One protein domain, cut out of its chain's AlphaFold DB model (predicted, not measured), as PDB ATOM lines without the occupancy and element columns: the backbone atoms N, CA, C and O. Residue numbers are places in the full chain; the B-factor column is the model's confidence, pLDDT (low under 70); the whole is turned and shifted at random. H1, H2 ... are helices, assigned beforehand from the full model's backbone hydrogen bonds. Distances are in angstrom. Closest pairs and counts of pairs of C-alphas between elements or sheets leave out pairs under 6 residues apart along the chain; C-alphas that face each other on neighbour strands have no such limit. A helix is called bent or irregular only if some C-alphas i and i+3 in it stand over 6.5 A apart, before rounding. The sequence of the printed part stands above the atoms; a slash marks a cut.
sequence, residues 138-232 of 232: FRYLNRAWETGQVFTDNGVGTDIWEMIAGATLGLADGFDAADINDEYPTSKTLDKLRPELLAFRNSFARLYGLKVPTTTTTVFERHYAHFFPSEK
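This is residues 138 to 232 of the 232 residues of an uncharacterized protein of Deinococcus radiodurans (strain ATCC 13939 / DSM 20539 / JCM 16871 / LMG 4051 / NBRC 15346 / NCIMB 9279 / R1 / VKM B-1422) (UniProt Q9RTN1). Bent H2 and kinked H3 form two bowed sides with H1 between them, and short H4 packs on H1. The 95 printed residues include four named helices, H1 to H4 in chain order, and no named strand: all helix. The whole is compact, radius of gyration of the C-alphas 13.3 A, spanning 40 by 29 by 22 A.

H2, residues 158 to 180, was assigned as one helix by its hydrogen bonds but is bent, C-alphas 167 and 170 being 7.7 A apart; its arms are H2a, 158 to 167, and H2b, 170 to 180. H1, residues 138 to 153, runs 22.6 A from C-alpha 138 (61.097, 322.194, -48.581). H3, residues 186 to 207, 28.5 A, is irregular: C-alphas 192 and 195 are 7.1 A apart. H4, residues 219 to 223, ends at C-alpha 223 (51.522, 329.674, -40.294).

H2a and H1 touch as a hairpin, closest C-alphas Trp 161 and Gly 148, 4.6 A. H1 touches H3 at a steep tilt of 46 degrees, closest C-alphas Glu 146 and Arg 201, 5.7 A. Every O i to N i+4 pair is within hydrogen-bond range in H1, H2a, H2b and H4; in H3, 16 of 18.

The printed part has no cut. The H3 to H4 link is long. Residues 226 to 232 have pLDDT under 70.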
ATOM      1  N   PHE A 138      62.041 322.152 -49.686       92.44
ATOM      2  CA  PHE A 138      61.097 322.194 -48.581       92.44
ATOM      3  C   PHE A 138      61.808 322.154 -47.224       92.44
ATOM      4  O   PHE A 138      61.532 322.973 -46.346       92.44
ATOM      5  N   ARG A 139      62.800 321.272 -47.061       94.44
ATOM      6  CA  ARG A 139      63.603 321.161 -45.835       94.44
ATOM      7  C   ARG A 139      64.339 322.457 -45.498       94.44
ATOM      8  O   ARG A 139      64.262 322.927 -44.364       94.44
ATOM      9  N   TYR A 140      65.068 323.028 -46.454       95.00
ATOM     10  CA  TYR A 140      65.892 324.216 -46.211       95.00
ATOM     11  C   TYR A 140      65.063 325.498 -46.062       95.00
ATOM     12  O   TYR A 140      65.425 326.368 -45.268       95.00
ATOM     13  N   LEU A 141      63.915 325.579 -46.743       95.12
ATOM     14  CA  LEU A 141      62.897 326.601 -46.495       95.12
ATOM     15  C   LEU A 141      62.443 326.570 -45.031       95.12
ATOM     16  O   LEU A 141      62.529 327.580 -44.333       95.12
ATOM     17  N   ASN A 142      62.018 325.397 -44.557       96.31
ATOM     18  CA  ASN A 142      61.539 325.228 -43.190       96.31
ATOM     19  C   ASN A 142      62.632 325.546 -42.163       96.31
ATOM     20  O   ASN A 142      62.365 326.230 -41.182       96.31
ATOM     21  N   ARG A 143      63.885 325.145 -42.403       97.44
ATOM     22  CA  ARG A 143      65.018 325.530 -41.543       97.44
ATOM     23  C   ARG A 143      65.219 327.041 -41.464       97.44
ATOM     24  O   ARG A 143      65.436 327.560 -40.373       97.44
ATOM     25  N   ALA A 144      65.122 327.752 -42.590       96.25
ATOM     26  CA  ALA A 144      65.197 329.210 -42.583       96.25
ATOM     27  C   ALA A 144      64.081 329.812 -41.711       96.25
ATOM     28  O   ALA A 144      64.351 330.689 -40.892       96.25
ATOM     29  N   TRP A 145      62.855 329.294 -41.820       95.69
ATOM     30  CA  TRP A 145      61.730 329.731 -40.991       95.69
ATOM     31  C   TRP A 145      61.944 329.424 -39.503       95.69
ATOM     32  O   TRP A 145      61.740 330.311 -38.676       95.69
ATOM     33  N   GLU A 146      62.428 328.228 -39.147       96.31
ATOM     34  CA  GLU A 146      62.762 327.880 -37.757       96.31
ATOM     35  C   GLU A 146      63.814 328.827 -37.163       96.31
ATOM     36  O   GLU A 146      63.675 329.265 -36.020       96.31
ATOM     37  N   THR A 147      64.840 329.197 -37.934       95.12
ATOM     38  CA  THR A 147      65.820 330.213 -37.523       95.12
ATOM     39  C   THR A 147      65.146 331.568 -37.267       95.12
ATOM     40  O   THR A 147      65.388 332.198 -36.235       95.12
ATOM     41  N   GLY A 148      64.251 331.989 -38.162       92.94
ATOM     42  CA  GLY A 148      63.442 333.202 -38.024       92.94
ATOM     43  C   GLY A 148      62.587 333.252 -36.754       92.94
ATOM     44  O   GLY A 148      62.514 334.280 -36.074       92.94
ATOM     45  N   GLN A 149      61.993 332.121 -36.377       91.31
ATOM     46  CA  GLN A 149      61.259 332.006 -35.119       91.31
ATOM     47  C   GLN A 149      62.175 332.142 -33.907       91.31
ATOM     48  O   GLN A 149      61.828 332.864 -32.976       91.31
ATOM     49  N   VAL A 150      63.351 331.499 -33.908       94.62
ATOM     50  CA  VAL A 150      64.301 331.620 -32.787       94.62
ATOM     51  C   VAL A 150      64.695 333.081 -32.572       94.62
ATOM     52  O   VAL A 150      64.779 333.521 -31.427       94.62
ATOM     53  N   PHE A 151      64.907 333.839 -33.649       92.81
ATOM     54  CA  PHE A 151      65.162 335.278 -33.576       92.81
ATOM     55  C   PHE A 151      64.020 336.032 -32.899       92.81
ATOM     56  O   PHE A 151      64.225 336.689 -31.874       92.81
ATOM     57  N   THR A 152      62.811 335.849 -33.422       89.94
ATOM     58  CA  THR A 152      61.601 336.507 -32.922       89.94
ATOM     59  C   THR A 152      61.361 336.204 -31.437       89.94
ATOM     60  O   THR A 152      61.168 337.128 -30.648       89.94
ATOM     61  N   ASP A 153      61.487 334.940 -31.019       91.25
ATOM     62  CA  ASP A 153      61.299 334.503 -29.623       91.25
ATOM     63  C   ASP A 153      62.342 335.081 -28.657       91.25
ATOM     64  O   ASP A 153      62.101 335.200 -27.453       91.25
ATOM     65  N   ASN A 154      63.522 335.426 -29.170       91.75
ATOM     66  CA  ASN A 154      64.597 336.026 -28.387       91.75
ATOM     67  C   ASN A 154      64.603 337.560 -28.457       91.75
ATOM     68  O   ASN A 154      65.464 338.177 -27.830       91.75
ATOM     69  N   GLY A 155      63.663 338.178 -29.184       89.38
ATOM     70  CA  GLY A 155      63.587 339.633 -29.336       89.38
ATOM     71  C   GLY A 155      64.820 340.236 -30.016       89.38
ATOM     72  O   GLY A 155      65.187 341.373 -29.731       89.38
ATOM     73  N   VAL A 156      65.495 339.464 -30.871       87.25
ATOM     74  CA  VAL A 156      66.686 339.888 -31.619       87.25
ATOM     75  C   VAL A 156      66.507 339.535 -33.087       87.25
ATOM     76  O   VAL A 156      65.892 338.525 -33.394       87.25
ATOM     77  N   GLY A 157      67.068 340.321 -34.006       80.69
ATOM     78  CA  GLY A 157      67.071 339.944 -35.423       80.69
ATOM     79  C   GLY A 157      65.693 339.994 -36.099       80.69
ATOM     80  O   GLY A 157      65.415 339.160 -36.958       80.69
ATOM     81  N   THR A 158      64.809 340.921 -35.708       85.12
ATOM     82  CA  THR A 158      63.505 341.137 -36.374       85.12
ATOM     83  C   THR A 158      63.671 341.415 -37.869       85.12
ATOM     84  O   THR A 158      62.964 340.856 -38.696       85.12
ATOM     85  N   ASP A 159      64.677 342.209 -38.209       89.50
ATOM     86  CA  ASP A 159      65.147 342.487 -39.563       89.50
ATOM     87  C   ASP A 159      65.597 341.216 -40.318       89.50
ATOM     88  O   ASP A 159      65.339 341.058 -41.512       89.50
ATOM     89  N   ILE A 160      66.220 340.261 -39.621       90.94
ATOM     90  CA  ILE A 160      66.588 338.956 -40.187       90.94
ATOM     91  C   ILE A 160      65.337 338.109 -40.459       90.94
ATOM     92  O   ILE A 160      65.257 337.468 -41.508       90.94
ATOM     93  N   TRP A 161      64.349 338.113 -39.559       90.88
ATOM     94  CA  TRP A 161      63.065 337.447 -39.802       90.88
ATOM     95  C   TRP A 161      62.336 338.034 -41.013       90.88
ATOM     96  O   TRP A 161      61.923 337.281 -41.892       90.88
ATOM     97  N   GLU A 162      62.232 339.361 -41.102       91.00
ATOM     98  CA  GLU A 162      61.611 340.046 -42.242       91.00
ATOM     99  C   GLU A 162      62.292 339.678 -43.564       91.00
ATOM    100  O   GLU A 162      61.618 339.405 -44.559       91.00
ATOM    101  N   MET A 163      63.623 339.591 -43.571       91.25
ATOM    102  CA  MET A 163      64.388 339.135 -44.731       91.25
ATOM    103  C   MET A 163      64.070 337.679 -45.104       91.25
ATOM    104  O   MET A 163      63.893 337.382 -46.288       91.25
ATOM    105  N   ILE A 164      63.992 336.773 -44.123       93.06
ATOM    106  CA  ILE A 164      63.640 335.364 -44.352       93.06
ATOM    107  C   ILE A 164      62.235 335.271 -44.938       93.06
ATOM    108  O   ILE A 164      62.065 334.719 -46.028       93.06
ATOM    109  N   ALA A 165      61.246 335.837 -44.250       89.25
ATOM    110  CA  ALA A 165      59.851 335.796 -44.661       89.25
ATOM    111  C   ALA A 165      59.671 336.440 -46.044       89.25
ATOM    112  O   ALA A 165      59.163 335.797 -46.960       89.25
ATOM    113  N   GLY A 166      60.190 337.651 -46.254       88.69
ATOM    114  CA  GLY A 166      60.071 338.364 -47.527       88.69
ATOM    115  C   GLY A 166      60.699 337.626 -48.714       88.69
ATOM    116  O   GLY A 166      60.189 337.698 -49.830       88.69
ATOM    117  N   ALA A 167      61.780 336.874 -48.496       86.81
ATOM    118  CA  ALA A 167      62.445 336.124 -49.559       86.81
ATOM    119  C   ALA A 167      61.855 334.728 -49.816       86.81
ATOM    120  O   ALA A 167      62.202 334.110 -50.829       86.81
ATOM    121  N   THR A 168      61.031 334.206 -48.903       90.25
ATOM    122  CA  THR A 168      60.607 332.799 -48.923       90.25
ATOM    123  C   THR A 168      59.106 332.568 -48.757       90.25
ATOM    124  O   THR A 168      58.666 331.434 -48.911       90.25
ATOM    125  N   LEU A 169      58.296 333.605 -48.532       89.69
ATOM    126  CA  LEU A 169      56.847 333.457 -48.386       89.69
ATOM    127  C   LEU A 169      56.201 332.828 -49.626       89.69
ATOM    128  O   LEU A 169      55.550 331.803 -49.513       89.69
ATOM    129  N   GLY A 170      56.500 333.333 -50.827       89.38
ATOM    130  CA  GLY A 170      55.952 332.745 -52.058       89.38
ATOM    131  C   GLY A 170      56.418 331.306 -52.333       89.38
ATOM    132  O   GLY A 170      55.774 330.578 -53.080       89.38
ATOM    133  N   LEU A 171      57.539 330.878 -51.737       88.94
ATOM    134  CA  LEU A 171      57.966 329.476 -51.752       88.94
ATOM    135  C   LEU A 171      57.072 328.633 -50.841       88.94
ATOM    136  O   LEU A 171      56.634 327.561 -51.246       88.94
ATOM    137  N   ALA A 172      56.814 329.124 -49.630       91.56
ATOM    138  CA  ALA A 172      55.944 328.473 -48.665       91.56
ATOM    139  C   ALA A 172      54.502 328.362 -49.183       91.56
ATOM    140  O   ALA A 172      53.958 327.262 -49.188       91.56
ATOM    141  N   ASP A 173      53.964 329.444 -49.754       91.81
ATOM    142  CA  ASP A 173      52.633 329.467 -50.378       91.81
ATOM    143  C   ASP A 173      52.533 328.466 -51.536       91.81
ATOM    144  O   ASP A 173      51.504 327.831 -51.739       91.81
ATOM    145  N   GLY A 174      53.619 328.294 -52.297       90.50
ATOM    146  CA  GLY A 174      53.682 327.301 -53.366       90.50
ATOM    147  C   GLY A 174      53.581 325.863 -52.850       90.50
ATOM    148  O   GLY A 174      52.905 325.048 -53.468       90.50
ATOM    149  N   PHE A 175      54.216 325.548 -51.718       91.62
ATOM    150  CA  PHE A 175      54.090 324.232 -51.081       91.62
ATOM    151  C   PHE A 175      52.711 324.014 -50.464       91.62
ATOM    152  O   PHE A 175      52.183 322.907 -50.536       91.62
ATOM    153  N   ASP A 176      52.124 325.059 -49.892       89.94
ATOM    154  CA  ASP A 176      50.756 325.034 -49.384       89.94
ATOM    155  C   ASP A 176      49.751 324.708 -50.498       89.94
ATOM    156  O   ASP A 176      49.015 323.724 -50.434       89.94
ATOM    157  N   ALA A 177      49.820 325.455 -51.601       89.38
ATOM    158  CA  ALA A 177      48.987 325.220 -52.773       89.38
ATOM    159  C   ALA A 177      49.223 323.835 -53.400       89.38
ATOM    160  O   ALA A 177      48.270 323.194 -53.841       89.38
ATOM    161  N   ALA A 178      50.470 323.358 -53.435       88.06
ATOM    162  CA  ALA A 178      50.790 322.038 -53.971       88.06
ATOM    163  C   ALA A 178      50.205 320.893 -53.126       88.06
ATOM    164  O   ALA A 178      49.882 319.849 -53.687       88.06
ATOM    165  N   ASP A 179      50.031 321.081 -51.813       88.75
ATOM    166  CA  ASP A 179      49.347 320.107 -50.949       88.75
ATOM    167  C   ASP A 179      47.849 320.071 -51.243       88.75
ATOM    168  O   ASP A 179      47.284 319.004 -51.458       88.75
ATOM    169  N   ILE A 180      47.223 321.250 -51.340       88.06
ATOM    170  CA  ILE A 180      45.791 321.402 -51.645       88.06
ATOM    171  C   ILE A 180      45.436 320.778 -53.004       88.06
ATOM    172  O   ILE A 180      44.337 320.249 -53.173       88.06
ATOM    173  N   ASN A 181      46.356 320.840 -53.968       89.06
ATOM    174  CA  ASN A 181      46.160 320.341 -55.329       89.06
ATOM    175  C   ASN A 181      46.701 318.913 -55.559       89.06
ATOM    176  O   ASN A 181      46.753 318.477 -56.708       89.06
ATOM    177  N   ASP A 182      47.117 318.190 -54.510       87.38
ATOM    178  CA  ASP A 182      47.722 316.846 -54.599       87.38
ATOM    179  C   ASP A 182      48.995 316.770 -55.487       87.38
ATOM    180  O   ASP A 182      49.376 315.705 -55.982       87.38
ATOM    181  N   GLU A 183      49.694 317.890 -55.689       86.88
ATOM    182  CA  GLU A 183      50.907 317.990 -56.516       86.88
ATOM    183  C   GLU A 183      52.178 317.655 -55.727       86.88
ATOM    184  O   GLU A 183      53.154 317.126 -56.271       86.88
ATOM    185  N   TYR A 184      52.174 317.947 -54.428       87.25
ATOM    186  CA  TYR A 184      53.248 317.596 -53.510       87.25
ATOM    187  C   TYR A 184      52.674 317.368 -52.109       87.25
ATOM    188  O   TYR A 184      51.969 318.236 -51.610       87.25
ATOM    189  N   PRO A 185      52.985 316.242 -51.438       90.19
ATOM    190  CA  PRO A 185      52.383 315.900 -50.152       90.19
ATOM    191  C   PRO A 185      53.062 316.656 -48.995       90.19
ATOM    192  O   PRO A 185      53.683 316.038 -48.124       90.19
ATOM    193  N   THR A 186      52.982 317.987 -49.002       90.81
ATOM    194  CA  THR A 186      53.550 318.907 -48.007       90.81
ATOM    195  C   THR A 186      53.211 318.485 -46.586       90.81
ATOM    196  O   THR A 186      54.135 318.346 -45.783       90.81
ATOM    197  N   SER A 187      51.938 318.194 -46.286       88.56
ATOM    198  CA  SER A 187      51.483 317.752 -44.958       88.56
ATOM    199  C   SER A 187      52.301 316.558 -44.457       88.56
ATOM    200  O   SER A 187      52.948 316.584 -43.406       88.56
ATOM    201  N   LYS A 188      52.351 315.507 -45.281       90.75
ATOM    202  CA  LYS A 188      53.026 314.244 -44.963       90.75
ATOM    203  C   LYS A 188      54.543 314.391 -44.929       90.75
ATOM    204  O   LYS A 188      55.219 313.669 -44.190       90.75
ATOM    205  N   THR A 189      55.107 315.261 -45.759       92.62
ATOM    206  CA  THR A 189      56.542 315.547 -45.731       92.62
ATOM    207  C   THR A 189      56.906 316.319 -44.467       92.62
ATOM    208  O   THR A 189      57.891 315.974 -43.812       92.62
ATOM    209  N   LEU A 190      56.104 317.309 -44.077       93.81
ATOM    210  CA  LEU A 190      56.322 318.106 -42.875       93.81
ATOM    211  C   LEU A 190      56.249 317.248 -41.612       93.81
ATOM    212  O   LEU A 190      57.137 317.350 -40.771       93.81
ATOM    213  N   ASP A 191      55.295 316.317 -41.537       92.00
ATOM    214  CA  ASP A 191      55.213 315.321 -40.461       92.00
ATOM    215  C   ASP A 191      56.517 314.542 -40.267       92.00
ATOM    216  O   ASP A 191      56.995 314.360 -39.144       92.00
ATOM    217  N   LYS A 192      57.121 314.093 -41.375       93.88
ATOM    218  CA  LYS A 192      58.392 313.359 -41.352       93.88
ATOM    219  C   LYS A 192      59.565 314.253 -40.964       93.88
ATOM    220  O   LYS A 192      60.481 313.789 -40.288       93.88
ATOM    221  N   LEU A 193      59.560 315.511 -41.406       95.06
ATOM    222  CA  LEU A 193      60.632 316.469 -41.139       95.06
ATOM    223  C   LEU A 193      60.543 317.099 -39.748       95.06
ATOM    224  O   LEU A 193      61.569 317.544 -39.234       95.06
ATOM    225  N   ARG A 194      59.366 317.119 -39.112       95.19
ATOM    226  CA  ARG A 194      59.133 317.780 -37.821       95.19
ATOM    227  C   ARG A 194      60.205 317.445 -36.776       95.19
ATOM    228  O   ARG A 194      60.800 318.388 -36.260       95.19
ATOM    229  N   PRO A 195      60.550 316.173 -36.483       95.81
ATOM    230  CA  PRO A 195      61.576 315.874 -35.481       95.81
ATOM    231  C   PRO A 195      62.937 316.495 -35.820       95.81
ATOM    232  O   PRO A 195      63.641 316.985 -34.935       95.81
ATOM    233  N   GLU A 196      63.294 316.517 -37.107       95.88
ATOM    234  CA  GLU A 196      64.530 317.125 -37.586       95.88
ATOM    235  C   GLU A 196      64.508 318.650 -37.432       95.88
ATOM    236  O   GLU A 196      65.485 319.233 -36.966       95.88
ATOM    237  N   LEU A 197      63.397 319.300 -37.777       96.56
ATOM    238  CA  LEU A 197      63.241 320.752 -37.693       96.56
ATOM    239  C   LEU A 197      63.277 321.244 -36.242       96.56
ATOM    240  O   LEU A 197      63.969 322.215 -35.933       96.56
ATOM    241  N   LEU A 198      62.628 320.524 -35.323       95.31
ATOM    242  CA  LEU A 198      62.701 320.833 -33.892       95.31
ATOM    243  C   LEU A 198      64.131 320.649 -33.356       95.31
ATOM    244  O   LEU A 198      64.623 321.474 -32.580       95.31
ATOM    245  N   ALA A 199      64.837 319.599 -33.790       95.38
ATOM    246  CA  ALA A 199      66.239 319.389 -33.431       95.38
ATOM    247  C   ALA A 199      67.158 320.481 -34.005       95.38
ATOM    248  O   ALA A 199      68.042 320.972 -33.293       95.38
ATOM    249  N   PHE A 200      66.937 320.891 -35.257       96.69
ATOM    250  CA  PHE A 200      67.633 321.995 -35.914       96.69
ATOM    251  C   PHE A 200      67.451 323.291 -35.126       96.69
ATOM    252  O   PHE A 200      68.440 323.892 -34.714       96.69
ATOM    253  N   ARG A 201      66.208 323.667 -34.813       95.69
ATOM    254  CA  ARG A 201      65.878 324.868 -34.036       95.69
ATOM    255  C   ARG A 201      66.604 324.904 -32.692       95.69
ATOM    256  O   ARG A 201      67.228 325.901 -32.330       95.69
ATOM    257  N   ASN A 202      66.584 323.784 -31.972       95.19
ATOM    258  CA  ASN A 202      67.272 323.647 -30.689       95.19
ATOM    259  C   ASN A 202      68.798 323.710 -30.836       95.19
ATOM    260  O   ASN A 202      69.495 324.103 -29.899       95.19
ATOM    261  N   SER A 203      69.333 323.266 -31.972       95.62
ATOM    262  CA  SER A 203      70.769 323.305 -32.263       95.62
ATOM    263  C   SER A 203      71.209 324.712 -32.646       95.62
ATOM    264  O   SER A 203      72.216 325.172 -32.123       95.62
ATOM    265  N   PHE A 204      70.419 325.423 -33.452       96.31
ATOM    266  CA  PHE A 204      70.632 326.827 -33.793       96.31
ATOM    267  C   PHE A 204      70.645 327.697 -32.536       96.31
ATOM    268  O   PHE A 204      71.624 328.399 -32.281       96.31
ATOM    269  N   ALA A 205      69.616 327.577 -31.690       95.19
ATOM    270  CA  ALA A 205      69.547 328.335 -30.444       95.19
ATOM    271  C   ALA A 205      70.783 328.088 -29.562       95.19
ATOM    272  O   ALA A 205      71.422 329.032 -29.105       95.19
ATOM    273  N   ARG A 206      71.189 326.822 -29.391       94.06
ATOM    274  CA  ARG A 206      72.381 326.467 -28.603       94.06
ATOM    275  C   ARG A 206      73.682 326.968 -29.222       94.06
ATOM    276  O   ARG A 206      74.523 327.486 -28.492       94.06
ATOM    277  N   LEU A 207      73.847 326.825 -30.536       95.50
ATOM    278  CA  LEU A 207      75.052 327.234 -31.257       95.50
ATOM    279  C   LEU A 207      75.322 328.733 -31.078       95.50
ATOM    280  O   LEU A 207      76.463 329.130 -30.863       95.50
ATOM    281  N   TYR A 208      74.264 329.543 -31.092       94.88
ATOM    282  CA  TYR A 208      74.350 330.998 -31.006       94.88
ATOM    283  C   TYR A 208      74.049 331.578 -29.618       94.88
ATOM    284  O   TYR A 208      73.938 332.796 -29.481       94.88
ATOM    285  N   GLY A 209      73.935 330.739 -28.582       93.06
ATOM    286  CA  GLY A 209      73.697 331.191 -27.206       93.06
ATOM    287  C   GLY A 209      72.336 331.864 -26.987       93.06
ATOM    288  O   GLY A 209      72.212 332.730 -26.124       93.06
ATOM    289  N   LEU A 210      71.326 331.489 -27.771       93.62
ATOM    290  CA  LEU A 210      69.945 331.960 -27.673       93.62
ATOM    291  C   LEU A 210      69.093 331.000 -26.829       93.62
ATOM    292  O   LEU A 210      69.448 329.837 -26.611       93.62
ATOM    293  N   LYS A 211      67.932 331.470 -26.365       92.88
ATOM    294  CA  LYS A 211      66.959 330.623 -25.671       92.88
ATOM    295  C   LYS A 211      66.342 329.626 -26.643       92.88
ATOM    296  O   LYS A 211      65.991 329.976 -27.769       92.88
ATOM    297  N   VAL A 212      66.190 328.391 -26.171       88.31
ATOM    298  CA  VAL A 212      65.555 327.299 -26.910       88.31
ATOM    299  C   VAL A 212      64.036 327.517 -26.936       88.31
ATOM    300  O   VAL A 212      63.442 327.614 -25.860       88.31
ATOM    301  N   PRO A 213      63.393 327.569 -28.116       82.94
ATOM    302  CA  PRO A 213      61.939 327.680 -28.202       82.94
ATOM    303  C   PRO A 213      61.229 326.442 -27.644       82.94
ATOM    304  O   PRO A 213      61.657 325.310 -27.880       82.94
ATOM    305  N   THR A 214      60.121 326.651 -26.932       80.38
ATOM    306  CA  THR A 214      59.376 325.591 -26.225       80.38
ATOM    307  C   THR A 214      58.254 324.959 -27.047       80.38
ATOM    308  O   THR A 214      57.737 323.914 -26.662       80.38
ATOM    309  N   THR A 215      57.872 325.568 -28.172       85.62
ATOM    310  CA  THR A 215      56.784 325.075 -29.029       85.62
ATOM    311  C   THR A 215      57.114 323.717 -29.651       85.62
ATOM    312  O   THR A 215      58.223 323.501 -30.128       85.62
ATOM    313  N   THR A 216      56.167 322.784 -29.682       87.69
ATOM    314  CA  THR A 216      56.357 321.450 -30.283       87.69
ATOM    315  C   THR A 216      56.016 321.403 -31.771       87.69
ATOM    316  O   THR A 216      56.291 320.400 -32.423       87.69
ATOM    317  N   THR A 217      55.472 322.491 -32.317       90.75
ATOM    318  CA  THR A 217      55.162 322.636 -33.742       90.75
ATOM    319  C   THR A 217      56.284 323.350 -34.495       90.75
ATOM    320  O   THR A 217      57.096 324.084 -33.909       90.75
ATOM    321  N   THR A 218      56.329 323.161 -35.809       93.56
ATOM    322  CA  THR A 218      57.165 323.935 -36.734       93.56
ATOM    323  C   THR A 218      56.521 325.294 -37.021       93.56
ATOM    324  O   THR A 218      55.343 325.529 -36.739       93.56
ATOM    325  N   VAL A 219      57.297 326.236 -37.550       93.56
ATOM    326  CA  VAL A 219      56.789 327.558 -37.956       93.56
ATOM    327  C   VAL A 219      55.781 327.430 -39.088       93.56
ATOM    328  O   VAL A 219      54.757 328.106 -39.069       93.56
ATOM    329  N   PHE A 220      56.046 326.534 -40.036       93.69
ATOM    330  CA  PHE A 220      55.184 326.298 -41.188       93.69
ATOM    331  C   PHE A 220      53.797 325.805 -40.755       93.69
ATOM    332  O   PHE A 220      52.788 326.338 -41.201       93.69
ATOM    333  N   GLU A 221      53.739 324.889 -39.784       91.81
ATOM    334  CA  GLU A 221      52.482 324.397 -39.191       91.81
ATOM    335  C   GLU A 221      51.649 325.502 -38.554       91.81
ATOM    336  O   GLU A 221      50.433 325.551 -38.708       91.81
ATOM    337  N   ARG A 222      52.302 326.398 -37.808       90.88
ATOM    338  CA  ARG A 222      51.603 327.510 -37.155       90.88
ATOM    339  C   ARG A 222      51.141 328.563 -38.150       90.88
ATOM    340  O   ARG A 222      50.155 329.242 -37.882       90.88
ATOM    341  N   HIS A 223      51.871 328.726 -39.248       91.69
ATOM    342  CA  HIS A 223      51.522 329.674 -40.294       91.69
ATOM    343  C   HIS A 223      50.304 329.197 -41.092       91.69
ATOM    344  O   HIS A 223      49.365 329.959 -41.302       91.69
ATOM    345  N   TYR A 224      50.285 327.920 -41.469       88.25
ATOM    346  CA  TYR A 224      49.230 327.324 -42.277       88.25
ATOM    347  C   TYR A 224      48.382 326.380 -41.411       88.25
ATOM    348  O   TYR A 224      48.631 325.182 -41.284       88.25
ATOM    349  N   ALA A 225      47.347 326.952 -40.795       70.19
ATOM    350  CA  ALA A 225      46.524 326.318 -39.758       70.19
ATOM    351  C   ALA A 225      45.782 325.024 -40.167       70.19
ATOM    352  O   ALA A 225      45.179 324.380 -39.311       70.19
ATOM    353  N   HIS A 226      45.779 324.644 -41.448       66.94
ATOM    354  CA  HIS A 226      45.072 323.459 -41.941       66.94
ATOM    355  C   HIS A 226      45.950 322.204 -42.058       66.94
ATOM    356  O   HIS A 226      45.387 321.116 -42.149       66.94
ATOM    357  N   PHE A 227      47.284 322.316 -41.979       58.50
ATOM    358  CA  PHE A 227      48.163 321.135 -41.973       58.50
ATOM    359  C   PHE A 227      47.885 320.207 -40.789       58.50
ATOM    360  O   PHE A 227      48.042 318.994 -40.887       58.50
ATOM    361  N   PHE A 228      47.457 320.783 -39.665       58.22
ATOM    362  CA  PHE A 228      47.200 320.054 -38.433       58.22
ATOM    363  C   PHE A 228      45.968 320.659 -37.768       58.22
ATOM    364  O   PHE A 228      46.109 321.619 -37.004       58.22
ATOM    365  N   PRO A 229      44.748 320.154 -38.055       52.16
ATOM    366  CA  PRO A 229      43.587 320.547 -37.276       52.16
ATOM    367  C   PRO A 229      43.918 320.266 -35.814       52.16
ATOM    368  O   PRO A 229      44.272 319.139 -35.467       52.16
ATOM    369  N   SER A 230      43.870 321.322 -34.998       44.41
ATOM    370  CA  SER A 230      44.151 321.292 -33.565       44.41
ATOM    371  C   SER A 230      43.615 320.001 -32.958       44.41
ATOM    372  O   SER A 230      42.414 319.739 -33.095       44.41
ATOM    373  N   GLU A 231      44.485 319.217 -32.317       41.03
ATOM    374  CA  GLU A 231      44.057 318.121 -31.451       41.03
ATOM    375  C   GLU A 231      42.916 318.648 -30.565       41.03
ATOM    376  O   GLU A 231      43.092 319.608 -29.811       41.03
ATOM    377  N   LYS A 232      41.719 318.093 -30.766       35.19
ATOM    378  CA  LYS A 232      40.601 318.230 -29.836       35.19
ATOM    379  C   LYS A 232      40.744 317.183 -28.749       35.19
ATOM    380  O   LYS A 232      41.100 316.038 -29.106       35.19
TER     381      LYS A 232